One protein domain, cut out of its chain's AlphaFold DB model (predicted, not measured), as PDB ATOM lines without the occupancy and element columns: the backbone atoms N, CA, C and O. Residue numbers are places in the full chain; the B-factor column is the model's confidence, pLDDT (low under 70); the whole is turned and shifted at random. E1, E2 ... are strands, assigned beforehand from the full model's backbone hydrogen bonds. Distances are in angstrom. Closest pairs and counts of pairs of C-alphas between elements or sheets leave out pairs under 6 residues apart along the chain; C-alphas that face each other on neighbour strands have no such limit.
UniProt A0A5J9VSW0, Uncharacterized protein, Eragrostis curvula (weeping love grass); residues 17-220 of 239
ATOM      1  N   SER A  17      58.654  12.109   4.431       90.25
ATOM      2  CA  SER A  17      58.650  13.479   4.945       90.25
ATOM      3  C   SER A  17      57.314  14.159   4.657       90.25
ATOM      4  O   SER A  17      56.772  14.047   3.555       90.25
ATOM      5  N   THR A  18      56.776  14.869   5.646       92.69
ATOM      6  CA  THR A  18      55.504  15.592   5.514       92.69
ATOM      7  C   THR A  18      55.584  17.003   6.060       92.69
ATOM      8  O   THR A  18      56.378  17.293   6.954       92.69
ATOM      9  N   LEU A  19      54.716  17.869   5.544       93.38
ATOM     10  CA  LEU A  19      54.452  19.187   6.094       93.38
ATOM     11  C   LEU A  19      53.257  19.117   7.056       93.38
ATOM     12  O   LEU A  19      52.127  18.871   6.638       93.38
ATOM     13  N   GLN A  20      53.496  19.411   8.331       93.75
ATOM     14  CA  GLN A  20      52.449  19.695   9.307       93.75
ATOM     15  C   GLN A  20      52.136  21.193   9.289       93.75
ATOM     16  O   GLN A  20      53.031  22.032   9.379       93.75
ATOM     17  N   ILE A  21      50.855  21.546   9.211       94.06
ATOM     18  CA  ILE A  21      50.396  22.926   9.385       94.06
ATOM     19  C   ILE A  21      49.860  23.057  10.812       94.06
ATOM     20  O   ILE A  21      48.905  22.368  11.182       94.06
ATOM     21  N   PHE A  22      50.476  23.909  11.629       94.12
ATOM     22  CA  PHE A  22      50.035  24.150  13.004       94.12
ATOM     23  C   PHE A  22      48.987  25.254  13.041       94.12
ATOM     24  O   PHE A  22      47.855  25.017  13.469       94.12
ATOM     25  N   SER A  23      49.334  26.432  12.514       94.75
ATOM     26  CA  SER A  23      48.452  27.599  12.495       94.75
ATOM     27  C   SER A  23      48.706  28.529  11.306       94.75
ATOM     28  O   SER A  23      49.792  28.558  10.719       94.75
ATOM     29  N   LEU A  24      47.687  29.324  10.981       96.31
ATOM     30  CA  LEU A  24      47.736  30.415  10.015       96.31
ATOM     31  C   LEU A  24      47.103  31.651  10.650       96.31
ATOM     32  O   LEU A  24      45.982  31.576  11.150       96.31
ATOM     33  N   LYS A  25      47.800  32.787  10.604       96.88
ATOM     34  CA  LYS A  25      47.259  34.064  11.082       96.88
ATOM     35  C   LYS A  25      47.545  35.225  10.143       96.88
ATOM     36  O   LYS A  25      48.561  35.229   9.443       96.88
ATOM     37  N   VAL A  26      46.688  36.241  10.198       97.94
ATOM     38  CA  VAL A  26      46.939  37.558   9.602       97.94
ATOM     39  C   VAL A  26      47.889  38.312  10.533       97.94
ATOM     40  O   VAL A  26      47.486  38.861  11.549       97.94
ATOM     41  N   ALA A  27      49.184  38.291  10.233       97.25
ATOM     42  CA  ALA A  27      50.206  38.912  11.077       97.25
ATOM     43  C   ALA A  27      50.229  40.443  10.963       97.25
ATOM     44  O   ALA A  27      50.685  41.121  11.881       97.25
ATOM     45  N   GLY A  28      49.735  40.986   9.853       96.56
ATOM     46  CA  GLY A  28      49.613  42.423   9.664       96.56
ATOM     47  C   GLY A  28      48.775  42.781   8.447       96.56
ATOM     48  O   GLY A  28      48.602  41.973   7.534       96.56
ATOM     49  N   ILE A  29      48.287  44.018   8.441       96.81
ATOM     50  CA  ILE A  29      47.625  44.661   7.306       96.81
ATOM     51  C   ILE A  29      48.437  45.882   6.879       96.81
ATOM     52  O   ILE A  29      48.992  46.597   7.717       96.81
ATOM     53  N   LYS A  30      48.540  46.121   5.572       94.00
ATOM     54  CA  LYS A  30      49.245  47.283   5.029       94.00
ATOM     55  C   LYS A  30      48.418  48.539   5.269       94.00
ATOM     56  O   LYS A  30      47.233  48.554   4.949       94.00
ATOM     57  N   ARG A  31      49.049  49.614   5.749       88.25
ATOM     58  CA  ARG A  31      48.370  50.906   5.978       88.25
ATOM     59  C   ARG A  31      47.695  51.437   4.709       88.25
ATOM     60  O   ARG A  31      46.561  51.893   4.761       88.25
ATOM     61  N   GLU A  32      48.362  51.287   3.570       89.94
ATOM     62  CA  GLU A  32      47.901  51.736   2.249       89.94
ATOM     63  C   GLU A  32      46.649  50.999   1.740       89.94
ATOM     64  O   GLU A  32      45.990  51.473   0.824       89.94
ATOM     65  N   SER A  33      46.284  49.853   2.332       87.31
ATOM     66  CA  SER A  33      45.104  49.082   1.907       87.31
ATOM     67  C   SER A  33      43.767  49.689   2.353       87.31
ATOM     68  O   SER A  33      42.700  49.274   1.891       87.31
ATOM     69  N   GLY A  34      43.801  50.633   3.302       89.75
ATOM     70  CA  GLY A  34      42.601  51.179   3.940       89.75
ATOM     71  C   GLY A  34      41.778  50.137   4.709       89.75
ATOM     72  O   GLY A  34      40.623  50.403   5.035       89.75
ATOM     73  N   LEU A  35      42.326  48.941   4.961       93.12
ATOM     74  CA  LEU A  35      41.715  47.942   5.831       93.12
ATOM     75  C   LEU A  35      41.917  48.328   7.298       93.12
ATOM     76  O   LEU A  35      42.953  48.879   7.677       93.12
ATOM     77  N   GLN A  36      40.938  47.987   8.128       93.25
ATOM     78  CA  GLN A  36      40.996  48.140   9.579       93.25
ATOM     79  C   GLN A  36      40.735  46.789  10.239       93.25
ATOM     80  O   GLN A  36      40.100  45.919   9.653       93.25
ATOM     81  N   TRP A  37      41.276  46.595  11.441       94.25
ATOM     82  CA  TRP A  37      41.056  45.370  12.210       94.25
ATOM     83  C   TRP A  37      39.573  45.173  12.537       94.25
ATOM     84  O   TRP A  37      38.837  46.151  12.630       94.25
ATOM     85  N   LEU A  38      39.188  43.907  12.745       95.69
ATOM     86  CA  LEU A  38      37.836  43.370  12.538       95.69
ATOM     87  C   LEU A  38      37.586  43.115  11.042       95.69
ATOM     88  O   LEU A  38      36.859  43.828  10.360       95.69
ATOM     89  N   LEU A  39      38.265  42.086  10.528       97.19
ATOM     90  CA  LEU A  39      38.194  41.677   9.128       97.19
ATOM     91  C   LEU A  39      37.289  40.457   8.996       97.19
ATOM     92  O   LEU A  39      37.594  39.409   9.560       97.19
ATOM     93  N   ASP A  40      36.243  40.557   8.186       97.88
ATOM     94  CA  ASP A  40      35.434  39.408   7.785       97.88
ATOM     95  C   ASP A  40      36.099  38.687   6.609       97.88
ATOM     96  O   ASP A  40      35.910  39.030   5.440       97.88
ATOM     97  N   VAL A  41      36.925  37.692   6.921       98.19
ATOM     98  CA  VAL A  41      37.783  36.995   5.961       98.19
ATOM     99  C   VAL A  41      37.077  35.784   5.367       98.19
ATOM    100  O   VAL A  41      36.519  34.953   6.078       98.19
ATOM    101  N   PHE A  42      37.146  35.644   4.046       98.56
ATOM    102  CA  PHE A  42      36.665  34.461   3.333       98.56
ATOM    103  C   PHE A  42      37.600  34.093   2.176       98.56
ATOM    104  O   PHE A  42      38.488  34.861   1.798       98.56
ATOM    105  N   GLY A  43      37.406  32.906   1.606       98.19
ATOM    106  CA  GLY A  43      38.228  32.369   0.527       98.19
ATOM    107  C   GLY A  43      38.833  31.017   0.884       98.19
ATOM    108  O   GLY A  43      38.269  30.263   1.675       98.19
ATOM    109  N   THR A  44      39.979  30.706   0.287       98.06
ATOM    110  CA  THR A  44      40.593  29.381   0.369       98.06
ATOM    111  C   THR A  44      42.094  29.486   0.587       98.06
ATOM    112  O   THR A  44      42.773  30.304  -0.036       98.06
ATOM    113  N   VAL A  45      42.617  28.595   1.424       98.00
ATOM    114  CA  VAL A  45      44.040  28.266   1.472       98.00
ATOM    115  C   VAL A  45      44.183  26.768   1.264       98.00
ATOM    116  O   VAL A  45      43.465  25.978   1.880       98.00
ATOM    117  N   ALA A  46      45.087  26.376   0.379       97.50
ATOM    118  CA  ALA A  46      45.326  24.989   0.018       97.50
ATOM    119  C   ALA A  46      46.820  24.718  -0.106       97.50
ATOM    120  O   ALA A  46      47.607  25.627  -0.361       97.50
ATOM    121  N   VAL A  47      47.201  23.457   0.032       95.75
ATOM    122  CA  VAL A  47      48.555  22.988  -0.240       95.75
ATOM    123  C   VAL A  47      48.506  22.007  -1.402       95.75
ATOM    124  O   VAL A  47      47.593  21.190  -1.487       95.75
ATOM    125  N   ARG A  48      49.470  22.102  -2.309       94.38
ATOM    126  CA  ARG A  48      49.748  21.091  -3.327       94.38
ATOM    127  C   ARG A  48      51.051  20.408  -2.969       94.38
ATOM    128  O   ARG A  48      52.021  21.096  -2.653       94.38
ATOM    129  N   ASP A  49      51.065  19.090  -3.048       91.44
ATOM    130  CA  ASP A  49      52.274  18.285  -2.932       91.44
ATOM    131  C   ASP A  49      52.531  17.487  -4.214       91.44
ATOM    132  O   ASP A  49      51.745  17.520  -5.164       91.44
ATOM    133  N   SER A  50      53.654  16.777  -4.240       84.56
ATOM    134  CA  SER A  50      54.095  15.974  -5.377       84.56
ATOM    135  C   SER A  50      53.340  14.652  -5.555       84.56
ATOM    136  O   SER A  50      53.666  13.911  -6.478       84.56
ATOM    137  N   ILE A  51      52.353  14.326  -4.710       85.00
ATOM    138  CA  ILE A  51      51.645  13.040  -4.817       85.00
ATOM    139  C   ILE A  51      50.650  13.052  -5.969       85.00
ATOM    140  O   ILE A  51      50.655  12.154  -6.807       85.00
ATOM    141  N   ASP A  52      49.776  14.052  -5.998       85.69
ATOM    142  CA  ASP A  52      48.717  14.164  -7.004       85.69
ATOM    143  C   ASP A  52      48.584  15.584  -7.567       85.69
ATOM    144  O   ASP A  52      47.747  15.823  -8.437       85.69
ATOM    145  N   TYR A  53      49.394  16.529  -7.071       86.31
ATOM    146  CA  TYR A  53      49.320  17.960  -7.364       86.31
ATOM    147  C   TYR A  53      47.949  18.591  -7.108       86.31
ATOM    148  O   TYR A  53      47.763  19.761  -7.436       86.31
ATOM    149  N   ASN A  54      46.986  17.890  -6.514       91.38
ATOM    150  CA  ASN A  54      45.657  18.410  -6.238       91.38
ATOM    151  C   ASN A  54      45.686  19.366  -5.048       91.38
ATOM    152  O   ASN A  54      46.593  19.366  -4.216       91.38
ATOM    153  N   ARG A  55      44.658  20.214  -4.963       94.25
ATOM    154  CA  ARG A  55      44.478  21.102  -3.816       94.25
ATOM    155  C   ARG A  55      44.056  20.295  -2.600       94.25
ATOM    156  O   ARG A  55      42.915  19.850  -2.511       94.25
ATOM    157  N   ASN A  56      44.951  20.204  -1.634       95.00
ATOM    158  CA  ASN A  56      44.646  19.764  -0.289       95.00
ATOM    159  C   ASN A  56      44.248  20.992   0.544       95.00
ATOM    160  O   ASN A  56      45.088  21.813   0.915       95.00
ATOM    161  N   ILE A  57      42.944  21.191   0.728       95.75
ATOM    162  CA  ILE A  57      42.388  22.395   1.360       95.75
ATOM    163  C   ILE A  57      42.761  22.419   2.843       95.75
ATOM    164  O   ILE A  57      42.509  21.447   3.534       95.75
ATOM    165  N   ILE A  58      43.313  23.530   3.337       95.56
ATOM    166  CA  ILE A  58      43.624  23.720   4.768       95.56
ATOM    167  C   ILE A  58      42.709  24.746   5.445       95.56
ATOM    168  O   ILE A  58      42.488  24.686   6.654       95.56
ATOM    169  N   PHE A  59      42.160  25.683   4.669       97.19
ATOM    170  CA  PHE A  59      41.155  26.655   5.090       97.19
ATOM    171  C   PHE A  59      40.184  26.880   3.936       97.19
ATOM    172  O   PHE A  59      40.609  27.064   2.793       97.19
ATOM    173  N   SER A  60      38.890  26.908   4.232       96.31
ATOM    174  CA  SER A  60      37.873  27.315   3.272       96.31
ATOM    175  C   SER A  60      36.715  27.981   3.990       96.31
ATOM    176  O   SER A  60      36.182  27.455   4.964       96.31
ATOM    177  N   SER A  61      36.325  29.146   3.496       96.62
ATOM    178  CA  SER A  61      35.174  29.885   3.983       96.62
ATOM    179  C   SER A  61      34.490  30.575   2.808       96.62
ATOM    180  O   SER A  61      35.136  31.151   1.928       96.62
ATOM    181  N   THR A  62      33.162  30.500   2.778       97.50
ATOM    182  CA  THR A  62      32.348  31.218   1.794       97.50
ATOM    183  C   THR A  62      32.135  32.661   2.242       97.50
ATOM    184  O   THR A  62      32.221  32.970   3.425       97.50
ATOM    185  N   ARG A  63      31.758  33.552   1.319       96.94
ATOM    186  CA  ARG A  63      31.425  34.946   1.658       96.94
ATOM    187  C   ARG A  63      30.315  35.064   2.714       96.94
ATOM    188  O   ARG A  63      30.344  35.961   3.552       96.94
ATOM    189  N   LYS A  64      29.322  34.164   2.677       96.75
ATOM    190  CA  LYS A  64      28.222  34.131   3.659       96.75
ATOM    191  C   LYS A  64      28.689  33.633   5.028       96.75
ATOM    192  O   LYS A  64      28.237  34.161   6.034       96.75
ATOM    193  N   GLY A  65      29.589  32.649   5.052       94.50
ATOM    194  CA  GLY A  65      30.181  32.074   6.263       94.50
ATOM    195  C   GLY A  65      31.583  32.602   6.564       94.50
ATOM    196  O   GLY A  65      32.435  31.817   6.980       94.50
ATOM    197  N   CYS A  66      31.838  33.885   6.289       96.06
ATOM    198  CA  CYS A  66      33.129  34.523   6.533       96.06
ATOM    199  C   CYS A  66      33.539  34.396   8.006       96.06
ATOM    200  O   CYS A  66      32.698  34.377   8.906       96.06
ATOM    201  N   GLN A  67      34.843  34.326   8.247       96.00
ATOM    202  CA  GLN A  67      35.402  34.322   9.586       96.00
ATOM    203  C   GLN A  67      35.865  35.729   9.960       96.00
ATOM    204  O   GLN A  67      36.762  36.275   9.322       96.00
ATOM    205  N   THR A  68      35.322  36.282  11.038       96.44
ATOM    206  CA  THR A  68      35.835  37.521  11.623       96.44
ATOM    207  C   THR A  68      37.165  37.259  12.332       96.44
ATOM    208  O   THR A  68      37.247  36.385  13.199       96.44
ATOM    209  N   VAL A  69      38.204  38.017  11.979       96.75
ATOM    210  CA  VAL A  69      39.498  38.035  12.680       96.75
ATOM    211  C   VAL A  69      39.770  39.420  13.251       96.75
ATOM    212  O   VAL A  69      39.515  40.444  12.605       96.75
ATOM    213  N   THR A  70      40.297  39.461  14.470       96.69
ATOM    214  CA  THR A  70      40.642  40.708  15.165       96.69
ATOM    215  C   THR A  70      42.150  40.820  15.337       96.69
ATOM    216  O   THR A  70      42.911  39.945  14.920       96.69
ATOM    217  N   LYS A  71      42.610  41.931  15.913       95.75
ATOM    218  CA  LYS A  71      44.033  42.106  16.209       95.75
ATOM    219  C   LYS A  71      44.474  41.188  17.355       95.75
ATOM    220  O   LYS A  71      45.610  40.721  17.367       95.75
ATOM    221  N   GLU A  72      43.569  40.944  18.296       95.75
ATOM    222  CA  GLU A  72      43.753  40.116  19.487       95.75
ATOM    223  C   GLU A  72      43.661  38.621  19.146       95.75
ATOM    224  O   GLU A  72      44.437  37.829  19.673       95.75
ATOM    225  N   ASP A  73      42.778  38.251  18.211       94.81
ATOM    226  CA  ASP A  73      42.647  36.896  17.664       94.81
ATOM    227  C   ASP A  73      42.744  36.902  16.121       94.81
ATOM    228  O   ASP A  73      41.729  36.876  15.412       94.81
ATOM    229  N   PRO A  74      43.971  36.969  15.567       96.94
ATOM    230  CA  PRO A  74      44.198  37.062  14.124       96.94
ATOM    231  C   PRO A  74      44.239  35.699  13.408       96.94
ATOM    232  O   PRO A  74      44.694  35.623  12.259       96.94
ATOM    233  N   TYR A  75      43.864  34.608  14.079       96.44
ATOM    234  CA  TYR A  75      44.036  33.242  13.581       96.44
ATOM    235  C   TYR A  75      42.865  32.789  12.712       96.44
ATOM    236  O   TYR A  75      41.704  32.980  13.060       96.44
ATOM    237  N   LEU A  76      43.164  32.121  11.597       96.12
ATOM    238  CA  LEU A  76      42.155  31.434  10.792       96.12
ATOM    239  C   LEU A  76      41.892  30.037  11.359       96.12
ATOM    240  O   LEU A  76      42.831  29.296  11.657       96.12
ATOM    241  N   VAL A  77      40.616  29.670  11.480       94.88
ATOM    242  CA  VAL A  77      40.193  28.338  11.923       94.88
ATOM    243  C   VAL A  77      40.428  27.364  10.776       94.88
ATOM    244  O   VAL A  77      39.712  27.362   9.776       94.88
ATOM    245  N   LEU A  78      41.478  26.557  10.899       95.25
ATOM    246  CA  LEU A  78      41.866  25.608   9.864       95.25
ATOM    247  C   LEU A  78      40.908  24.412   9.838       95.25
ATOM    248  O   LEU A  78      40.687  23.773  10.865       95.25
ATOM    249  N   ALA A  79      40.429  24.064   8.644       91.12
ATOM    250  CA  ALA A  79      39.808  22.762   8.381       91.12
ATOM    251  C   ALA A  79      40.859  21.632   8.388       91.12
ATOM    252  O   ALA A  79      40.547  20.450   8.505       91.12
ATOM    253  N   GLY A  80      42.138  22.011   8.273       87.31
ATOM    254  CA  GLY A  80      43.248  21.081   8.128       87.31
ATOM    255  C   GLY A  80      43.173  20.311   6.812       87.31
ATOM    256  O   GLY A  80      42.155  20.329   6.124       87.31
ATOM    257  N   PRO A  81      44.276  19.676   6.414       92.12
ATOM    258  CA  PRO A  81      44.288  18.946   5.167       92.12
ATOM    259  C   PRO A  81      43.415  17.683   5.266       92.12
ATOM    260  O   PRO A  81      43.266  17.099   6.340       92.12
ATOM    261  N   THR A  82      42.865  17.220   4.143       91.56
ATOM    262  CA  THR A  82      42.110  15.949   4.073       91.56
ATOM    263  C   THR A  82      43.018  14.724   4.092       91.56
ATOM    264  O   THR A  82      42.544  13.596   4.203       91.56
ATOM    265  N   ARG A  83      44.321  14.964   3.953       92.06
ATOM    266  CA  ARG A  83      45.395  13.986   3.878       92.06
ATOM    267  C   ARG A  83      46.716  14.585   4.325       92.06
ATOM    268  O   ARG A  83      46.911  15.788   4.169       92.06
ATOM    269  N   ALA A  84      47.654  13.783   4.801       92.44
ATOM    270  CA  ALA A  84      48.998  14.260   5.076       92.44
ATOM    271  C   ALA A  84      49.608  14.877   3.806       92.44
ATOM    272  O   ALA A  84      49.447  14.368   2.692       92.44
ATOM    273  N   VAL A  85      50.279  16.012   3.990       93.81
ATOM    274  CA  VAL A  85      50.934  16.748   2.909       93.81
ATOM    275  C   VAL A  85      52.347  16.211   2.780       93.81
ATOM    276  O   VAL A  85      53.159  16.407   3.683       93.81
ATOM    277  N   VAL A  86      52.657  15.531   1.683       92.19
ATOM    278  CA  VAL A  86      53.996  14.963   1.474       92.19
ATOM    279  C   VAL A  86      54.957  16.062   1.033       92.19
ATOM    280  O   VAL A  86      54.627  16.894   0.197       92.19
ATOM    281  N   TRP A  87      56.163  16.084   1.594       90.31
ATOM    282  CA  TRP A  87      57.163  17.100   1.276       90.31
ATOM    283  C   TRP A  87      58.449  16.443   0.784       90.31
ATOM    284  O   TRP A  87      59.400  16.270   1.540       90.31
ATOM    285  N   GLN A  88      58.445  16.032  -0.486       80.50
ATOM    286  CA  GLN A  88      59.567  15.326  -1.113       80.50
ATOM    287  C   GLN A  88      60.235  16.135  -2.228       80.50
ATOM    288  O   GLN A  88      61.447  16.308  -2.191       80.50
ATOM    289  N   ASP A  89      59.462  16.673  -3.176       78.31
ATOM    290  CA  ASP A  89      60.023  17.400  -4.325       78.31
ATOM    291  C   ASP A  89      59.401  18.791  -4.447       78.31
ATOM    292  O   ASP A  89      60.028  19.810  -4.152       78.31
ATOM    293  N   PHE A  90      58.127  18.823  -4.837       81.25
ATOM    294  CA  PHE A  90      57.347  20.034  -5.020       81.25
ATOM    295  C   PHE A  90      56.327  20.173  -3.899       81.25
ATOM    296  O   PHE A  90      55.517  19.273  -3.668       81.25
ATOM    297  N   LEU A  91      56.331  21.332  -3.250       90.94
ATOM    298  CA  LEU A  91      55.277  21.728  -2.335       90.94
ATOM    299  C   LEU A  91      54.943  23.197  -2.564       90.94
ATOM    300  O   LEU A  91      55.838  24.046  -2.595       90.94
ATOM    301  N   ALA A  92      53.656  23.504  -2.712       94.25
ATOM    302  CA  ALA A  92      53.192  24.874  -2.871       94.25
ATOM    303  C   ALA A  92      51.971  25.179  -2.005       94.25
ATOM    304  O   ALA A  92      50.987  24.445  -2.030       94.25
ATOM    305  N   ILE A  93      52.009  26.296  -1.278       95.88
ATOM    306  CA  ILE A  93      50.855  26.821  -0.540       95.88
ATOM    307  C   ILE A  93      50.156  27.862  -1.414       95.88
ATOM    308  O   ILE A  93      50.713  28.923  -1.684       95.88
ATOM    309  N   GLU A  94      48.931  27.578  -1.836       97.62
ATOM    310  CA  GLU A  94      48.068  28.512  -2.559       97.62
ATOM    311  C   GLU A  94      47.152  29.253  -1.583       97.62
ATOM    312  O   GLU A  94      46.439  28.642  -0.789       97.62
ATOM    313  N   VAL A  95      47.131  30.579  -1.675       98.25
ATOM    314  CA  VAL A  95      46.318  31.473  -0.848       98.25
ATOM    315  C   VAL A  95      45.461  32.340  -1.757       98.25
ATOM    316  O   VAL A  95      45.980  33.055  -2.617       98.25
ATOM    317  N   LYS A  96      44.152  32.335  -1.518       98.31
ATOM    318  CA  LYS A  96      43.192  33.273  -2.102       98.31
ATOM    319  C   LYS A  96      42.217  33.704  -1.016       98.31
ATOM    320  O   LYS A  96      41.218  33.029  -0.779       98.31
ATOM    321  N   LEU A  97      42.519  34.815  -0.355       98.50
ATOM    322  CA  LEU A  97      41.728  35.374   0.736       98.50
ATOM    323  C   LEU A  97      41.235  36.773   0.392       98.50
ATOM    324  O   LEU A  97      41.971  37.584  -0.175       98.50
ATOM    325  N   LYS A  98      40.005  37.060   0.804       98.44
ATOM    326  CA  LYS A  98      39.329  38.344   0.653       98.44
ATOM    327  C   LYS A  98      38.753  38.808   1.984       98.44
ATOM    328  O   LYS A  98      38.485  37.990   2.860       98.44
ATOM    329  N   VAL A  99      38.546  40.113   2.100       98.12
ATOM    330  CA  VAL A  99      37.744  40.744   3.148       98.12
ATOM    331  C   VAL A  99      36.389  41.093   2.553       98.12
ATOM    332  O   VAL A  99      36.319  41.694   1.480       98.12
ATOM    333  N   LYS A 100      35.325  40.699   3.243       98.12
ATOM    334  CA  LYS A 100      33.942  40.979   2.869       98.12
ATOM    335  C   LYS A 100      33.642  42.474   3.006       98.12
ATOM    336  O   LYS A 100      33.843  43.046   4.074       98.12
ATOM    337  N   GLY A 101      33.154  43.079   1.928       96.06
ATOM    338  CA  GLY A 101      32.546  44.409   1.926       96.06
ATOM    339  C   GLY A 101      31.033  44.346   2.163       96.06
ATOM    340  O   GLY A 101      30.451  43.265   2.312       96.06
ATOM    341  N   THR A 102      30.360  45.497   2.156       95.25
ATOM    342  CA  THR A 102      28.889  45.545   2.274       95.25
ATOM    343  C   THR A 102      28.252  44.795   1.106       95.25
ATOM    344  O   THR A 102      27.373  43.948   1.278       95.25
ATOM    345  N   THR A 103      28.787  45.037  -0.089       96.38
ATOM    346  CA  THR A 103      28.411  44.402  -1.354       96.38
ATOM    347  C   THR A 103      29.570  43.577  -1.920       96.38
ATOM    348  O   THR A 103      30.716  43.738  -1.504       96.38
ATOM    349  N   GLU A 104      29.301  42.671  -2.866       95.69
ATOM    350  CA  GLU A 104      30.364  41.862  -3.496       95.69
ATOM    351  C   GLU A 104      31.374  42.723  -4.267       95.69
ATOM    352  O   GLU A 104      32.562  42.412  -4.290       95.69
ATOM    353  N   SER A 105      30.924  43.840  -4.846       96.25
ATOM    354  CA  SER A 105      31.784  44.824  -5.513       96.25
ATOM    355  C   SER A 105      32.720  45.570  -4.559       96.25
ATOM    356  O   SER A 105      33.718  46.126  -5.003       96.25
ATOM    357  N   GLU A 106      32.410  45.588  -3.262       95.75
ATOM    358  CA  GLU A 106      33.246  46.196  -2.221       95.75
ATOM    359  C   GLU A 106      34.208  45.197  -1.566       95.75
ATOM    360  O   GLU A 106      35.006  45.592  -0.713       95.75
ATOM    361  N   ASP A 107      34.146  43.909  -1.926       97.25
ATOM    362  CA  ASP A 107      35.066  42.909  -1.391       97.25
ATOM    363  C   ASP A 107      36.508  43.242  -1.801       97.25
ATOM    364  O   ASP A 107      36.812  43.477  -2.974       97.25
ATOM    365  N   LYS A 108      37.425  43.210  -0.834       96.31
ATOM    366  CA  LYS A 108      38.835  43.559  -1.046       96.31
ATOM    367  C   LYS A 108      39.715  42.326  -0.995       96.31
ATOM    368  O   LYS A 108      39.535  41.462  -0.138       96.31
ATOM    369  N   ASP A 109      40.722  42.263  -1.858       96.81
ATOM    370  CA  ASP A 109      41.720  41.202  -1.783       96.81
ATOM    371  C   ASP A 109      42.599  41.380  -0.536       96.81
ATOM    372  O   ASP A 109      43.275  42.397  -0.341       96.81
ATOM    373  N   LEU A 110      42.587  40.360   0.323       97.50
ATOM    374  CA  LEU A 110      43.401  40.323   1.532       97.50
ATOM    375  C   LEU A 110      44.798  39.796   1.211       97.50
ATOM    376  O   LEU A 110      45.793  40.428   1.560       97.50
ATOM    377  N   SER A 111      44.857  38.635   0.557       97.50
ATOM    378  CA  SER A 111      46.082  37.935   0.172       97.50
ATOM    379  C   SER A 111      45.811  37.045  -1.039       97.50
ATOM    380  O   SER A 111      44.876  36.245  -1.027       97.50
ATOM    381  N   TYR A 112      46.661  37.137  -2.061       97.25
ATOM    382  CA  TYR A 112      46.596  36.291  -3.252       97.25
ATOM    383  C   TYR A 112      48.008  35.868  -3.651       97.25
ATOM    384  O   TYR A 112      48.783  36.696  -4.135       97.25
ATOM    385  N   LEU A 113      48.396  34.624  -3.377       95.44
ATOM    386  CA  LEU A 113      49.754  34.160  -3.664       95.44
ATOM    387  C   LEU A 113      49.863  32.634  -3.771       95.44
ATOM    388  O   LEU A 113      49.053  31.902  -3.209       95.44
ATOM    389  N   ALA A 114      50.911  32.169  -4.446       94.31
ATOM    390  CA  ALA A 114      51.365  30.783  -4.414       94.31
ATOM    391  C   ALA A 114      52.801  30.751  -3.868       94.31
ATOM    392  O   ALA A 114      53.694  31.387  -4.429       94.31
ATOM    393  N   VAL A 115      53.018  30.065  -2.746       88.25
ATOM    394  CA  VAL A 115      54.319  29.951  -2.073       88.25
ATOM    395  C   VAL A 115      54.949  28.613  -2.427       88.25
ATOM    396  O   VAL A 115      54.488  27.611  -1.887       88.25
ATOM    397  N   PRO A 116      56.012  28.550  -3.239       91.19
ATOM    398  CA  PRO A 116      56.824  27.344  -3.294       91.19
ATOM    399  C   PRO A 116      57.580  27.178  -1.967       91.19
ATOM    400  O   PRO A 116      58.178  28.130  -1.456       91.19
ATOM    401  N   LEU A 117      57.553  25.971  -1.412       87.31
ATOM    402  CA  LEU A 117      58.377  25.566  -0.279       87.31
ATOM    403  C   LEU A 117      59.395  24.537  -0.769       87.31
ATOM    404  O   LEU A 117      59.037  23.424  -1.150       87.31
ATOM    405  N   ALA A 118      60.669  24.931  -0.775       81.31
ATOM    406  CA  ALA A 118      61.762  24.050  -1.170       81.31
ATOM    407  C   ALA A 118      61.820  22.831  -0.244       81.31
ATOM    408  O   ALA A 118      61.653  22.971   0.968       81.31
ATOM    409  N   CYS A 119      62.049  21.646  -0.814       69.19
ATOM    410  CA  CYS A 119      62.270  20.442  -0.023       69.19
ATOM    411  C   CYS A 119      63.447  20.639   0.942       69.19
ATOM    412  O   CYS A 119      64.480  21.208   0.584       69.19
ATOM    413  N   SER A 120      63.273  20.162   2.171       67.06
ATOM    414  CA  SER A 120      64.298  20.166   3.202       67.06
ATOM    415  C   SER A 120      64.881  18.762   3.332       67.06
ATOM    416  O   SER A 120      64.165  17.825   3.668       67.06
ATOM    417  N   GLN A 121      66.191  18.604   3.117       70.75
ATOM    418  CA  GLN A 121      66.909  17.350   3.401       70.75
ATOM    419  C   GLN A 121      67.245  17.214   4.895       70.75
ATOM    420  O   GLN A 121      68.320  16.746   5.267       70.75
ATOM    421  N   ALA A 122      66.361  17.689   5.771       77.50
ATOM    422  CA  ALA A 122      66.624  17.645   7.196       77.50
ATOM    423  C   ALA A 122      66.640  16.207   7.704       77.50
ATOM    424  O   ALA A 122      65.777  15.394   7.375       77.50
ATOM    425  N   SER A 123      67.617  15.924   8.560       80.12
ATOM    426  CA  SER A 123      67.715  14.643   9.249       80.12
ATOM    427  C   SER A 123      66.645  14.505  10.329       80.12
ATOM    428  O   SER A 123      66.148  13.402  10.545       80.12
ATOM    429  N   ASN A 124      66.284  15.602  10.996       83.94
ATOM    430  CA  ASN A 124      65.372  15.626  12.140       83.94
ATOM    431  C   ASN A 124      64.135  16.480  11.832       83.94
ATOM    432  O   ASN A 124      64.205  17.401  11.012       83.94
ATOM    433  N   SER A 125      63.019  16.182  12.500       87.12
ATOM    434  CA  SER A 125      61.818  17.015  12.441       87.12
ATOM    435  C   SER A 125      62.071  18.376  13.086       87.12
ATOM    436  O   SER A 125      62.789  18.471  14.079       87.12
ATOM    437  N   TYR A 126      61.472  19.435  12.545       86.50
ATOM    438  CA  TYR A 126      61.608  20.780  13.105       86.50
ATOM    439  C   TYR A 126      60.404  21.666  12.794       86.50
ATOM    440  O   TYR A 126      59.753  21.534  11.751       86.50
ATOM    441  N   GLY A 127      60.129  22.597  13.706       87.75
ATOM    442  CA  GLY A 127      59.157  23.664  13.511       87.75
ATOM    443  C   GLY A 127      59.794  24.871  12.827       87.75
ATOM    444  O   GLY A 127      60.959  25.190  13.047       87.75
ATOM    445  N   PHE A 128      59.042  25.574  11.988       88.31
ATOM    446  CA  PHE A 128      59.482  26.839  11.406       88.31
ATOM    447  C   PHE A 128      58.303  27.763  11.115       88.31
ATOM    448  O   PHE A 128      57.150  27.348  10.967       88.31
ATOM    449  N   GLN A 129      58.598  29.058  11.021       91.38
ATOM    450  CA  GLN A 129      57.607  30.083  10.721       91.38
ATOM    451  C   GLN A 129      57.876  30.694   9.354       91.38
ATOM    452  O   GLN A 129      59.016  30.974   8.989       91.38
ATOM    453  N   CYS A 130      56.809  30.936   8.602       90.56
ATOM    454  CA  CYS A 130      56.887  31.524   7.276       90.56
ATOM    455  C   CYS A 130      56.014  32.777   7.212       90.56
ATOM    456  O   CYS A 130      54.815  32.706   7.477       90.56
ATOM    457  N   TYR A 131      56.608  33.910   6.839       95.50
ATOM    458  CA  TYR A 131      55.899  35.173   6.639       95.50
ATOM    459  C   TYR A 131      55.763  35.450   5.146       95.50
ATOM    460  O   TYR A 131      56.744  35.385   4.399       95.50
ATOM    461  N   LYS A 132      54.541  35.740   4.696       95.62
ATOM    462  CA  LYS A 132      54.237  36.003   3.288       95.62
ATOM    463  C   LYS A 132      53.348  37.223   3.164       95.62
ATOM    464  O   LYS A 132      52.193  37.209   3.574       95.62
ATOM    465  N   THR A 133      53.913  38.275   2.588       95.38
ATOM    466  CA  THR A 133      53.201  39.512   2.289       95.38
ATOM    467  C   THR A 133      52.643  39.443   0.878       95.38
ATOM    468  O   THR A 133      53.389  39.205  -0.069       95.38
ATOM    469  N   SER A 134      51.342  39.665   0.729       95.75
ATOM    470  CA  SER A 134      50.671  39.765  -0.567       95.75
ATOM    471  C   SER A 134      49.458  40.673  -0.452       95.75
ATOM    472  O   SER A 134      48.786  40.692   0.577       95.75
ATOM    473  N   GLN A 135      49.182  41.427  -1.517       95.00
ATOM    474  CA  GLN A 135      48.080  42.384  -1.574       95.00
ATOM    475  C   GLN A 135      48.090  43.310  -0.353       95.00
ATOM    476  O   GLN A 135      49.029  44.094  -0.191       95.00
ATOM    477  N   SER A 136      47.103  43.168   0.527       94.75
ATOM    478  CA  SER A 136      46.834  44.050   1.657       94.75
ATOM    479  C   SER A 136      47.340  43.514   2.996       94.75
ATOM    480  O   SER A 136      47.198  44.203   4.005       94.75
ATOM    481  N   SER A 137      47.915  42.309   3.049       96.94
ATOM    482  CA  SER A 137      48.273  41.663   4.317       96.94
ATOM    483  C   SER A 137      49.599  40.911   4.294       96.94
ATOM    484  O   SER A 137      50.170  40.603   3.247       96.94
ATOM    485  N   THR A 138      50.080  40.609   5.495       97.62
ATOM    486  CA  THR A 138      51.144  39.644   5.755       97.62
ATOM    487  C   THR A 138      50.545  38.471   6.508       97.62
ATOM    488  O   THR A 138      50.039  38.631   7.617       97.62
ATOM    489  N   LEU A 139      50.616  37.284   5.920       97.75
ATOM    490  CA  LEU A 139      50.238  36.036   6.569       97.75
ATOM    491  C   LEU A 139      51.448  35.423   7.262       97.75
ATOM    492  O   LEU A 139      52.558  35.461   6.727       97.75
ATOM    493  N   ARG A 140      51.224  34.826   8.432       97.19
ATOM    494  CA  ARG A 140      52.211  33.994   9.117       97.19
ATOM    495  C   ARG A 140      51.692  32.572   9.237       97.19
ATOM    496  O   ARG A 140      50.656  32.343   9.861       97.19
ATOM    497  N   PHE A 141      52.463  31.639   8.701       95.19
ATOM    498  CA  PHE A 141      52.275  30.206   8.860       95.19
ATOM    499  C   PHE A 141      53.213  29.701   9.957       95.19
ATOM    500  O   PHE A 141      54.394  30.054   9.955       95.19
ATOM    501  N   ALA A 142      52.698  28.881  10.869       93.94
ATOM    502  CA  ALA A 142      53.509  28.016  11.720       93.94
ATOM    503  C   ALA A 142      53.425  26.599  11.148       93.94
ATOM    504  O   ALA A 142      52.330  26.046  11.005       93.94
ATOM    505  N   LEU A 143      54.573  26.061  10.757       92.75
ATOM    506  CA  LEU A 143      54.708  24.840   9.976       92.75
ATOM    507  C   LEU A 143      55.702  23.896  10.654       92.75
ATOM    508  O   LEU A 143      56.577  24.340  11.392       92.75
ATOM    509  N   GLY A 144      55.582  22.604  10.382       91.00
ATOM    510  CA  GLY A 144      56.517  21.580  10.829       91.00
ATOM    511  C   GLY A 144      56.952  20.720   9.659       91.00
ATOM    512  O   GLY A 144      56.109  20.227   8.913       91.00
ATOM    513  N   HIS A 145      58.256  20.532   9.492       90.56
ATOM    514  CA  HIS A 145      58.770  19.458   8.654       90.56
ATOM    515  C   HIS A 145      58.900  18.217   9.532       90.56
ATOM    516  O   HIS A 145      59.686  18.221  10.474       90.56
ATOM    517  N   ILE A 146      58.106  17.185   9.249       89.81
ATOM    518  CA  ILE A 146      58.101  15.932  10.008       89.81
ATOM    519  C   ILE A 146      58.777  14.862   9.164       89.81
ATOM    520  O   ILE A 146      58.218  14.435   8.145       89.81
ATOM    521  N   VAL A 147      59.974  14.446   9.572       88.44
ATOM    522  CA  VAL A 147      60.729  13.397   8.878       88.44
ATOM    523  C   VAL A 147      60.149  12.028   9.221       88.44
ATOM    524  O   VAL A 147      59.606  11.831  10.304       88.44
ATOM    525  N   ARG A 148      60.255  11.060   8.299       87.69
ATOM    526  CA  ARG A 148      59.756   9.682   8.505       87.69
ATOM    527  C   ARG A 148      58.341   9.642   9.110       87.69
ATOM    528  O   ARG A 148      58.082   8.924  10.075       87.69
ATOM    529  N   SER A 149      57.434  10.414   8.539       88.94
ATOM    530  CA  SER A 149      56.072  10.587   9.018       88.94
ATOM    531  C   SER A 149      55.102   9.568   8.423       88.94
ATOM    532  O   SER A 149      55.275   9.077   7.298       88.94
ATOM    533  N   VAL A 150      54.045   9.288   9.178       89.25
ATOM    534  CA  VAL A 150      52.818   8.637   8.718       89.25
ATOM    535  C   VAL A 150      51.621   9.552   8.957       89.25
ATOM    536  O   VAL A 150      51.634  10.416   9.831       89.25
ATOM    537  N   GLU A 151      50.572   9.353   8.169       92.06
ATOM    538  CA  GLU A 151      49.290  10.016   8.377       92.06
ATOM    539  C   GLU A 151      48.552   9.357   9.545       92.06
ATOM    540  O   GLU A 151      48.393   8.135   9.562       92.06
ATOM    541  N   ALA A 152      48.067  10.163  10.484       91.00
ATOM    542  CA  ALA A 152      47.094   9.738  11.476       91.00
ATOM    543  C   ALA A 152      45.808  10.550  11.317       91.00
ATOM    544  O   ALA A 152      45.843  11.771  11.149       91.00
ATOM    545  N   THR A 153      44.671   9.862  11.389       93.62
ATOM    546  CA  THR A 153      43.346  10.484  11.427       93.62
ATOM    547  C   THR A 153      42.776  10.335  12.829       93.62
ATOM    548  O   THR A 153      42.660   9.221  13.334       93.62
ATOM    549  N   ILE A 154      42.435  11.457  13.453       92.94
ATOM    550  CA  ILE A 154      41.908  11.531  14.814       92.94
ATOM    551  C   ILE A 154      40.389  11.695  14.755       92.94
ATOM    552  O   ILE A 154      39.867  12.535  14.019       92.94
ATOM    553  N   PHE A 155      39.694  10.909  15.570       93.00
ATOM    554  CA  PHE A 155      38.270  11.032  15.861       93.00
ATOM    555  C   PHE A 155      38.087  11.052  17.380       93.00
ATOM    556  O   PHE A 155      38.884  10.472  18.118       93.00
ATOM    557  N   VAL A 156      37.054  11.747  17.851       92.88
ATOM    558  CA  VAL A 156      36.705  11.818  19.275       92.88
ATOM    559  C   VAL A 156      35.226  11.494  19.399       92.88
ATOM    560  O   VAL A 156      34.410  12.067  18.680       92.88
ATOM    561  N   GLN A 157      34.886  10.584  20.305       93.44
ATOM    562  CA  GLN A 157      33.524  10.108  20.502       93.44
ATOM    563  C   GLN A 157      33.148  10.184  21.981       93.44
ATOM    564  O   GLN A 157      33.961   9.880  22.856       93.44
ATOM    565  N   VAL A 158      31.911  10.591  22.252       92.06
ATOM    566  CA  VAL A 158      31.301  10.490  23.577       92.06
ATOM    567  C   VAL A 158      31.005   9.013  23.830       92.06
ATOM    568  O   VAL A 158      30.144   8.436  23.175       92.06
ATOM    569  N   ALA A 159      31.761   8.396  24.740       90.88
ATOM    570  CA  ALA A 159      31.652   6.963  25.017       90.88
ATOM    571  C   ALA A 159      30.320   6.590  25.688       90.88
ATOM    572  O   ALA A 159      29.732   5.564  25.366       90.88
ATOM    573  N   GLU A 160      29.840   7.434  26.604       89.44
ATOM    574  CA  GLU A 160      28.601   7.220  27.348       89.44
ATOM    575  C   GLU A 160      27.838   8.540  27.502       89.44
ATOM    576  O   GLU A 160      28.423   9.586  27.792       89.44
ATOM    577  N   GLY A 161      26.514   8.487  27.332       88.38
ATOM    578  CA  GLY A 161      25.637   9.650  27.462       88.38
ATOM    579  C   GLY A 161      25.731  10.636  26.293       88.38
ATOM    580  O   GLY A 161      26.026  10.268  25.158       88.38
ATOM    581  N   SER A 162      25.427  11.904  26.569       88.06
ATOM    582  CA  SER A 162      25.456  12.996  25.592       88.06
ATOM    583  C   SER A 162      26.440  14.078  26.017       88.06
ATOM    584  O   SER A 162      26.603  14.334  27.211       88.06
ATOM    585  N   TRP A 163      27.045  14.774  25.048       89.06
ATOM    586  CA  TRP A 163      27.839  15.962  25.361       89.06
ATOM    587  C   TRP A 163      26.974  16.993  26.105       89.06
ATOM    588  O   TRP A 163      25.878  17.293  25.621       89.06
ATOM    589  N   PRO A 164      27.425  17.537  27.251       87.19
ATOM    590  CA  PRO A 164      26.576  18.399  28.061       87.19
ATOM    591  C   PRO A 164      26.158  19.670  27.318       87.19
ATOM    592  O   PRO A 164      26.949  20.306  26.611       87.19
ATOM    593  N   ASP A 165      24.898  20.056  27.497       84.06
ATOM    594  CA  ASP A 165      24.353  21.251  26.869       84.06
ATOM    595  C   ASP A 165      25.044  22.521  27.372       84.06
ATOM    596  O   ASP A 165      25.324  22.687  28.556       84.06
ATOM    597  N   GLY A 166      25.329  23.435  26.443       80.44
ATOM    598  CA  GLY A 166      25.953  24.722  26.748       80.44
ATOM    599  C   GLY A 166      27.462  24.678  27.005       80.44
ATOM    600  O   GLY A 166      28.066  25.743  27.104       80.44
ATOM    601  N   LEU A 167      28.096  23.498  27.051       85.88
ATOM    602  CA  LEU A 167      29.550  23.414  27.193       85.88
ATOM    603  C   LEU A 167      30.270  23.653  25.866       85.88
ATOM    604  O   LEU A 167      30.001  23.004  24.846       85.88
ATOM    605  N   CYS A 168      31.236  24.565  25.917       88.94
ATOM    606  CA  CYS A 168      32.276  24.688  24.914       88.94
ATOM    607  C   CYS A 168      33.406  23.684  25.161       88.94
ATOM    608  O   CYS A 168      33.551  23.128  26.249       88.94
ATOM    609  N   GLY A 169      34.207  23.445  24.130       89.62
ATOM    610  CA  GLY A 169      35.334  22.531  24.198       89.62
ATOM    611  C   GLY A 169      36.418  22.915  23.207       89.62
ATOM    612  O   GLY A 169      36.138  23.320  22.074       89.62
ATOM    613  N   GLN A 170      37.661  22.751  23.649       93.06
ATOM    614  CA  GLN A 170      38.833  22.826  22.798       93.06
ATOM    615  C   GLN A 170      39.557  21.478  22.840       93.06
ATOM    616  O   GLN A 170      39.869  20.967  23.914       93.06
ATOM    617  N   PHE A 171      39.792  20.905  21.664       93.50
ATOM    618  CA  PHE A 171      40.488  19.638  21.482       93.50
ATOM    619  C   PHE A 171      41.744  19.885  20.677       93.50
ATOM    620  O   PHE A 171      41.690  20.404  19.558       93.50
ATOM    621  N   ASP A 172      42.873  19.471  21.231       92.94
ATOM    622  CA  ASP A 172      44.168  19.714  20.633       92.94
ATOM    623  C   ASP A 172      45.024  18.461  20.691       92.94
ATOM    624  O   ASP A 172      45.031  17.738  21.686       92.94
ATOM    625  N   ALA A 173      45.759  18.229  19.614       90.44
ATOM    626  CA  ALA A 173      46.818  17.245  19.579       90.44
ATOM    627  C   ALA A 173      48.176  17.936  19.703       90.44
ATOM    628  O   ALA A 173      48.353  19.106  19.348       90.44
ATOM    629  N   PHE A 174      49.143  17.169  20.177       84.44
ATOM    630  CA  PHE A 174      50.538  17.563  20.257       84.44
ATOM    631  C   PHE A 174      51.362  16.474  19.592       84.44
ATOM    632  O   PHE A 174      51.071  15.286  19.735       84.44
ATOM    633  N   THR A 175      52.379  16.881  18.848       72.75
ATOM    634  CA  THR A 175      53.377  15.958  18.315       72.75
ATOM    635  C   THR A 175      54.565  15.976  19.255       72.75
ATOM    636  O   THR A 175      55.178  17.023  19.418       72.75
ATOM    637  N   THR A 176      54.913  14.842  19.856       65.38
ATOM    638  CA  THR A 176      56.226  14.684  20.486       65.38
ATOM    639  C   THR A 176      57.230  14.440  19.364       65.38
ATOM    640  O   THR A 176      57.257  13.347  18.792       65.38
ATOM    641  N   GLY A 177      57.987  15.461  18.979       59.91
ATOM    642  CA  GLY A 177      59.145  15.282  18.117       59.91
ATOM    643  C   GLY A 177      60.208  14.448  18.826       59.91
ATOM    644  O   GLY A 177      60.218  14.303  20.050       59.91
ATOM    645  N   ILE A 178      61.113  13.859  18.050       55.03
ATOM    646  CA  ILE A 178      62.296  13.218  18.624       55.03
ATOM    647  C   ILE A 178      63.252  14.333  19.068       55.03
ATOM    648  O   ILE A 178      63.760  15.076  18.230       55.03
ATOM    649  N   HIS A 179      63.467  14.457  20.383       51.59
ATOM    650  CA  HIS A 179      64.312  15.491  20.980       51.59
ATOM    651  C   HIS A 179      65.733  15.480  20.393       51.59
ATOM    652  O   HIS A 179      66.461  14.493  20.500       51.59
ATOM    653  N   ASP A 180      66.132  16.616  19.829       52.72
ATOM    654  CA  ASP A 180      67.522  17.008  19.628       52.72
ATOM    655  C   ASP A 180      67.660  18.404  20.246       52.72
ATOM    656  O   ASP A 180      66.988  19.342  19.816       52.72
ATOM    657  N   GLU A 181      68.483  18.533  21.289       53.00
ATOM    658  CA  GLU A 181      68.652  19.766  22.079       53.00
ATOM    659  C   GLU A 181      69.124  20.969  21.235       53.00
ATOM    660  O   GLU A 181      69.057  22.112  21.681       53.00
ATOM    661  N   SER A 182      69.587  20.724  20.003       53.56
ATOM    662  CA  SER A 182      70.094  21.739  19.078       53.56
ATOM    663  C   SER A 182      69.039  22.371  18.154       53.56
ATOM    664  O   SER A 182      69.354  23.329  17.442       53.56
ATOM    665  N   VAL A 183      67.794  21.877  18.148       56.62
ATOM    666  CA  VAL A 183      66.752  22.292  17.190       56.62
ATOM    667  C   VAL A 183      65.506  22.800  17.914       56.62
ATOM    668  O   VAL A 183      65.116  22.287  18.959       56.62
ATOM    669  N   THR A 184      64.839  23.811  17.346       59.00
ATOM    670  CA  THR A 184      63.501  24.223  17.797       59.00
ATOM    671  C   THR A 184      62.510  23.081  17.549       59.00
ATOM    672  O   THR A 184      62.010  22.882  16.438       59.00
ATOM    673  N   GLY A 185      62.287  22.282  18.593       61.50
ATOM    674  CA  GLY A 185      61.387  21.137  18.571       61.50
ATOM    675  C   GLY A 185      59.945  21.532  18.254       61.50
ATOM    676  O   GLY A 185      59.517  22.668  18.459       61.50
ATOM    677  N   ILE A 186      59.183  20.565  17.754       67.25
ATOM    678  CA  ILE A 186      57.743  20.694  17.471       67.25
ATOM    679  C   ILE A 186      56.873  20.409  18.707       67.25
ATOM    680  O   ILE A 186      55.651  20.500  18.638       67.25
ATOM    681  N   ASP A 187      57.503  20.086  19.836       64.38
ATOM    682  CA  ASP A 187      56.885  19.491  21.030       64.38
ATOM    683  C   ASP A 187      55.881  20.417  21.727       64.38
ATOM    684  O   ASP A 187      55.003  19.970  22.464       64.38
ATOM    685  N   HIS A 188      55.998  21.721  21.481       71.19
ATOM    686  CA  HIS A 188      55.126  22.747  22.048       71.19
ATOM    687  C   HIS A 188      54.105  23.289  21.041       71.19
ATOM    688  O   HIS A 188      53.235  24.079  21.414       71.19
ATOM    689  N   GLU A 189      54.199  22.891  19.768       82.19
ATOM    690  CA  GLU A 189      53.296  23.380  18.732       82.19
ATOM    691  C   GLU A 189      51.975  22.614  18.770       82.19
ATOM    692  O   GLU A 189      51.885  21.390  18.649       82.19
ATOM    693  N   LYS A 190      50.914  23.388  18.959       88.88
ATOM    694  CA  LYS A 190      49.572  22.900  19.220       88.88
ATOM    695  C   LYS A 190      48.822  22.668  17.911       88.88
ATOM    696  O   LYS A 190      48.698  23.563  17.071       88.88
ATOM    697  N   ILE A 191      48.272  21.470  17.748       91.88
ATOM    698  CA  ILE A 191      47.406  21.095  16.628       91.88
ATOM    699  C   ILE A 191      45.960  21.186  17.108       91.88
ATOM    700  O   ILE A 191      45.409  20.214  17.614       91.88
ATOM    701  N   THR A 192      45.323  22.342  16.933       93.31
ATOM    702  CA  THR A 192      43.908  22.502  17.301       93.31
ATOM    703  C   THR A 192      43.013  21.734  16.344       93.31
ATOM    704  O   THR A 192      42.892  22.103  15.177       93.31
ATOM    705  N   LEU A 193      42.410  20.660  16.852       94.62
ATOM    706  CA  LEU A 193      41.477  19.781  16.149       94.62
ATOM    707  C   LEU A 193      40.078  20.390  16.110       94.62
ATOM    708  O   LEU A 193      39.392  20.325  15.091       94.62
ATOM    709  N   LEU A 194      39.681  21.016  17.216       94.00
ATOM    710  CA  LEU A 194      38.439  21.757  17.366       94.00
ATOM    711  C   LEU A 194      38.638  22.854  18.409       94.00
ATOM    712  O   LEU A 194      39.184  22.605  19.476       94.00
ATOM    713  N   ASP A 195      38.139  24.044  18.115       91.62
ATOM    714  CA  ASP A 195      37.930  25.103  19.095       91.62
ATOM    715  C   ASP A 195      36.511  25.623  18.880       91.62
ATOM    716  O   ASP A 195      36.226  26.305  17.890       91.62
ATOM    717  N   SER A 196      35.594  25.236  19.770       87.31
ATOM    718  CA  SER A 196      34.207  25.686  19.678       87.31
ATOM    719  C   SER A 196      34.045  27.146  20.114       87.31
ATOM    720  O   SER A 196      32.987  27.738  19.882       87.31
ATOM    721  N   LYS A 197      35.082  27.764  20.699       85.06
ATOM    722  CA  LYS A 197      35.042  29.092  21.319       85.06
ATOM    723  C   LYS A 197      33.848  29.191  22.273       85.06
ATOM    724  O   LYS A 197      33.643  28.319  23.102       85.06
ATOM    725  N   ALA A 198      33.011  30.216  22.138       81.12
ATOM    726  CA  ALA A 198      31.783  30.368  22.920       81.12
ATOM    727  C   ALA A 198      30.570  29.602  22.340       81.12
ATOM    728  O   ALA A 198      29.438  29.839  22.757       81.12
ATOM    729  N   LYS A 199      30.766  28.730  21.342       83.75
ATOM    730  CA  LYS A 199      29.695  27.935  20.719       83.75
ATOM    731  C   LYS A 199      29.647  26.531  21.320       83.75
ATOM    732  O   LYS A 199      30.659  26.001  21.782       83.75
ATOM    733  N   LYS A 200      28.463  25.914  21.249       88.31
ATOM    734  CA  LYS A 200      28.244  24.508  21.611       88.31
ATOM    735  C   LYS A 200      29.078  23.593  20.708       88.31
ATOM    736  O   LYS A 200      29.143  23.806  19.496       88.31
ATOM    737  N   VAL A 201      29.682  22.565  21.301       89.94
ATOM    738  CA  VAL A 201      30.345  21.486  20.558       89.94
ATOM    739  C   VAL A 201      29.300  20.697  19.766       89.94
ATOM    740  O   VAL A 201      28.282  20.269  20.309       89.94
ATOM    741  N   LEU A 202      29.543  20.526  18.467       90.56
ATOM    742  CA  LEU A 202      28.660  19.761  17.593       90.56
ATOM    743  C   LEU A 202      28.993  18.273  17.697       90.56
ATOM    744  O   LEU A 202      30.148  17.882  17.526       90.56
ATOM    745  N   VAL A 203      27.967  17.465  17.954       91.56
ATOM    746  CA  VAL A 203      28.057  16.008  18.076       91.56
ATOM    747  C   VAL A 203      27.043  15.385  17.125       91.56
ATOM    748  O   VAL A 203      25.903  15.851  17.060       91.56
ATOM    749  N   ASN A 204      27.464  14.388  16.348       90.31
ATOM    750  CA  ASN A 204      26.581  13.689  15.413       90.31
ATOM    751  C   ASN A 204      25.731  12.610  16.120       90.31
ATOM    752  O   ASN A 204      25.847  12.399  17.327       90.31
ATOM    753  N   GLY A 205      24.861  11.932  15.362       86.88
ATOM    754  CA  GLY A 205      23.963  10.898  15.898       86.88
ATOM    755  C   GLY A 205      24.676   9.692  16.522       86.88
ATOM    756  O   GLY A 205      24.093   9.035  17.376       86.88
ATOM    757  N   ASP A 206      25.939   9.454  16.156       88.12
ATOM    758  CA  ASP A 206      26.767   8.356  16.666       88.12
ATOM    759  C   ASP A 206      27.605   8.767  17.894       88.12
ATOM    760  O   ASP A 206      28.438   7.999  18.382       88.12
ATOM    761  N   GLY A 207      27.424   9.993  18.398       89.81
ATOM    762  CA  GLY A 207      28.195  10.528  19.523       89.81
ATOM    763  C   GLY A 207      29.581  11.060  19.139       89.81
ATOM    764  O   GLY A 207      30.360  11.417  20.022       89.81
ATOM    765  N   GLU A 208      29.922  11.137  17.851       92.75
ATOM    766  CA  GLU A 208      31.199  11.678  17.380       92.75
ATOM    767  C   GLU A 208      31.190  13.209  17.424       92.75
ATOM    768  O   GLU A 208      30.297  13.875  16.889       92.75
ATOM    769  N   ILE A 209      32.233  13.779  18.019       93.62
ATOM    770  CA  ILE A 209      32.468  15.218  18.023       93.62
ATOM    771  C   ILE A 209      32.961  15.651  16.641       93.62
ATOM    772  O   ILE A 209      33.956  15.150  16.112       93.62
ATOM    773  N   MET A 210      32.287  16.642  16.058       92.44
ATOM    774  CA  MET A 210      32.636  17.184  14.749       92.44
ATOM    775  C   MET A 210      33.886  18.066  14.837       92.44
ATOM    776  O   MET A 210      33.803  19.279  15.028       92.44
ATOM    777  N   LEU A 211      35.056  17.446  14.683       93.56
ATOM    778  CA  LEU A 211      36.334  18.154  14.622       93.56
ATOM    779  C   LEU A 211      36.450  19.015  13.354       93.56
ATOM    780  O   LEU A 211      36.065  18.572  12.268       93.56
ATOM    781  N   SER A 212      37.052  20.202  13.487       92.00
ATOM    782  CA  SER A 212      37.387  21.079  12.358       92.00
ATOM    783  C   SER A 212      38.469  20.462  11.482       92.00
ATOM    784  O   SER A 212      38.374  20.560  10.266       92.00
ATOM    785  N   ARG A 213      39.467  19.812  12.098       93.44
ATOM    786  CA  ARG A 213      40.532  19.066  11.417       93.44
ATOM    787  C   ARG A 213      40.794  17.729  12.089       93.44
ATOM    788  O   ARG A 213      40.703  17.616  13.307       93.44
ATOM    789  N   ARG A 214      41.146  16.725  11.286       94.00
ATOM    790  CA  ARG A 214      41.301  15.331  11.743       94.00
ATOM    791  C   ARG A 214      42.652  14.725  11.396       94.00
ATOM    792  O   ARG A 214      43.094  13.815  12.082       94.00
ATOM    793  N   VAL A 215      43.298  15.218  10.343       94.06
ATOM    794  CA  VAL A 215      44.539  14.637   9.835       94.06
ATOM    795  C   VAL A 215      45.756  15.334  10.431       94.06
ATOM    796  O   VAL A 215      45.859  16.566  10.409       94.06
ATOM    797  N   VAL A 216      46.690  14.532  10.940       92.56
ATOM    798  CA  VAL A 216      47.975  14.973  11.484       92.56
ATOM    799  C   VAL A 216      49.116  14.098  10.969       92.56
ATOM    800  O   VAL A 216      48.931  12.925  10.641       92.56
ATOM    801  N   SER A 217      50.305  14.682  10.906       92.06
ATOM    802  CA  SER A 217      51.556  13.998  10.600       92.06
ATOM    803  C   SER A 217      52.200  13.489  11.886       92.06
ATOM    804  O   SER A 217      52.447  14.272  12.801       92.06
ATOM    805  N   VAL A 218      52.501  12.193  11.947       89.06
ATOM    806  CA  VAL A 218      53.108  11.548  13.118       89.06
ATOM    807  C   VAL A 218      54.477  11.005  12.747       89.06
ATOM    808  O   VAL A 218      54.594  10.147  11.872       89.06
ATOM    809  N   GLU A 219      55.513  11.487  13.428       88.50
ATOM    810  CA  GLU A 219      56.869  10.964  13.276       88.50
ATOM    811  C   GLU A 219      56.934   9.505  13.738       88.50
ATOM    812  O   GLU A 219      56.487   9.151  14.829       88.50
ATOM    813  N   THR A 220      57.498   8.638  12.897       85.69
ATOM    814  CA  THR A 220      57.752   7.248  13.280       85.69
ATOM    815  C   THR A 220      59.108   7.136  13.968       85.69
ATOM    816  O   THR A 220      60.086   7.725  13.493       85.69
TER     817      THR A 220
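What this domain is: This is residues 17 to 220 of the 239 residues of an uncharacterized protein of Eragrostis curvula (weeping love grass) (UniProt A0A5J9VSW0). A sandwich of two twisted sheets makes the main body, with E2, E3, E4, E5 and E6 in one sheet and E1, E7, E8 and E11 in the other. A smaller, looser lobe extends from one end of it: the hairpin E9 and E10 with the loops of residues 154 to 169 and 196 to 214, entered after E8 bends sharply and left through E11. The printed part has 204 residues, with no named helix and eleven named strands in the order E1 to E11; its class is all strand, though under half of the residues, 93 of 204, are in named elements. Both sheets of the sandwich are branched and their neighbour pairs are antiparallel. The whole is compact, with a radius of gyration of the C-alphas of 17.8 A and spans of 49 by 48 by 33 A.

Where its parts are: E1, residues 17 to 29, begins with C-alpha 17 at (58.650, 13.479, 4.945), bends by 55 degrees at residue 22 and is 33.2 A long. E2, residues 39 to 49, bends by 51 degrees at residue 42 and is 29.8 A long. E3 is residues 56 to 61, 14.5 A, and E4 is residues 67 to 69, 6.3 A. E5, residues 91 to 99, is 26.4 A long, E6, residues 108 to 116, is 24.3 A, and E7, residues 126 to 134, is 25.8 A. E8, residues 137 to 153, is the longest strand by residues and measures 32.4 A; it bends by 112 degrees at Val 150, whose C-alpha is at (52.818, 8.637, 8.718). E9 is residues 170 to 174, 13.1 A, and E10 is residues 190 to 195, 11.8 A. E11, residues 215 to 219, is 13.3 A long and ends with C-alpha 219 at (56.869, 10.964, 13.276).

How they stand to each other: The two sheets form a sandwich, two sheets face to face, with the facing parts 9.6 A centre to centre and the strands of one at 34 degrees to those of the other. In one sheet E8 has three neighbours: E1 on one side, E7 and E11 on the other side. E1 pairs with E8 antiparallel, with N 20 and O 144 at 2.8 A. E7 and E8 are a hairpin, with N 128 and O 143 at 2.8 A. E11 pairs with E8 beside residues 148 to 153, with N 150 and O 218 at 2.9 A. In the other sheet E2 has E3 and E4 on one side and E5 on the other side. E2 and E3 are a hairpin, with N 47 and O 56 within hydrogen-bond range at 2.8 A; E2 and E4 are antiparallel neighbours, with N 41 and O 67 within hydrogen-bond range at 2.8 A. N 44 and O 96 of E2 and E5 are 2.8 A apart. E5 and E6 are a hairpin, with N 95 and O 113 at 2.8 A, and E6 is an edge strand. Between the sheets, the closest C-alphas of E6 and E7 are those of Ser 111 and Ser 134, 5.0 A. E9 and E10 are a hairpin, with N 173 and O 191 at 2.8 A. The closest C-alphas of E10 and E1 are those of Ile 191 and Phe 22, 5.4 A. E9 and E11 are only just apart, 8.5 A at their closest.

The domain as a whole: The C-alphas of Glu 32 and Glu 160 are the two farthest apart, 54.6 A. The printed part has no cut. The links E4 to E5, E8 to E9, E9 to E10 and E10 to E11 are long. The mean pLDDT of the printed part is 89.8, and residues 119 to 120 and 176 to 187 are under 70.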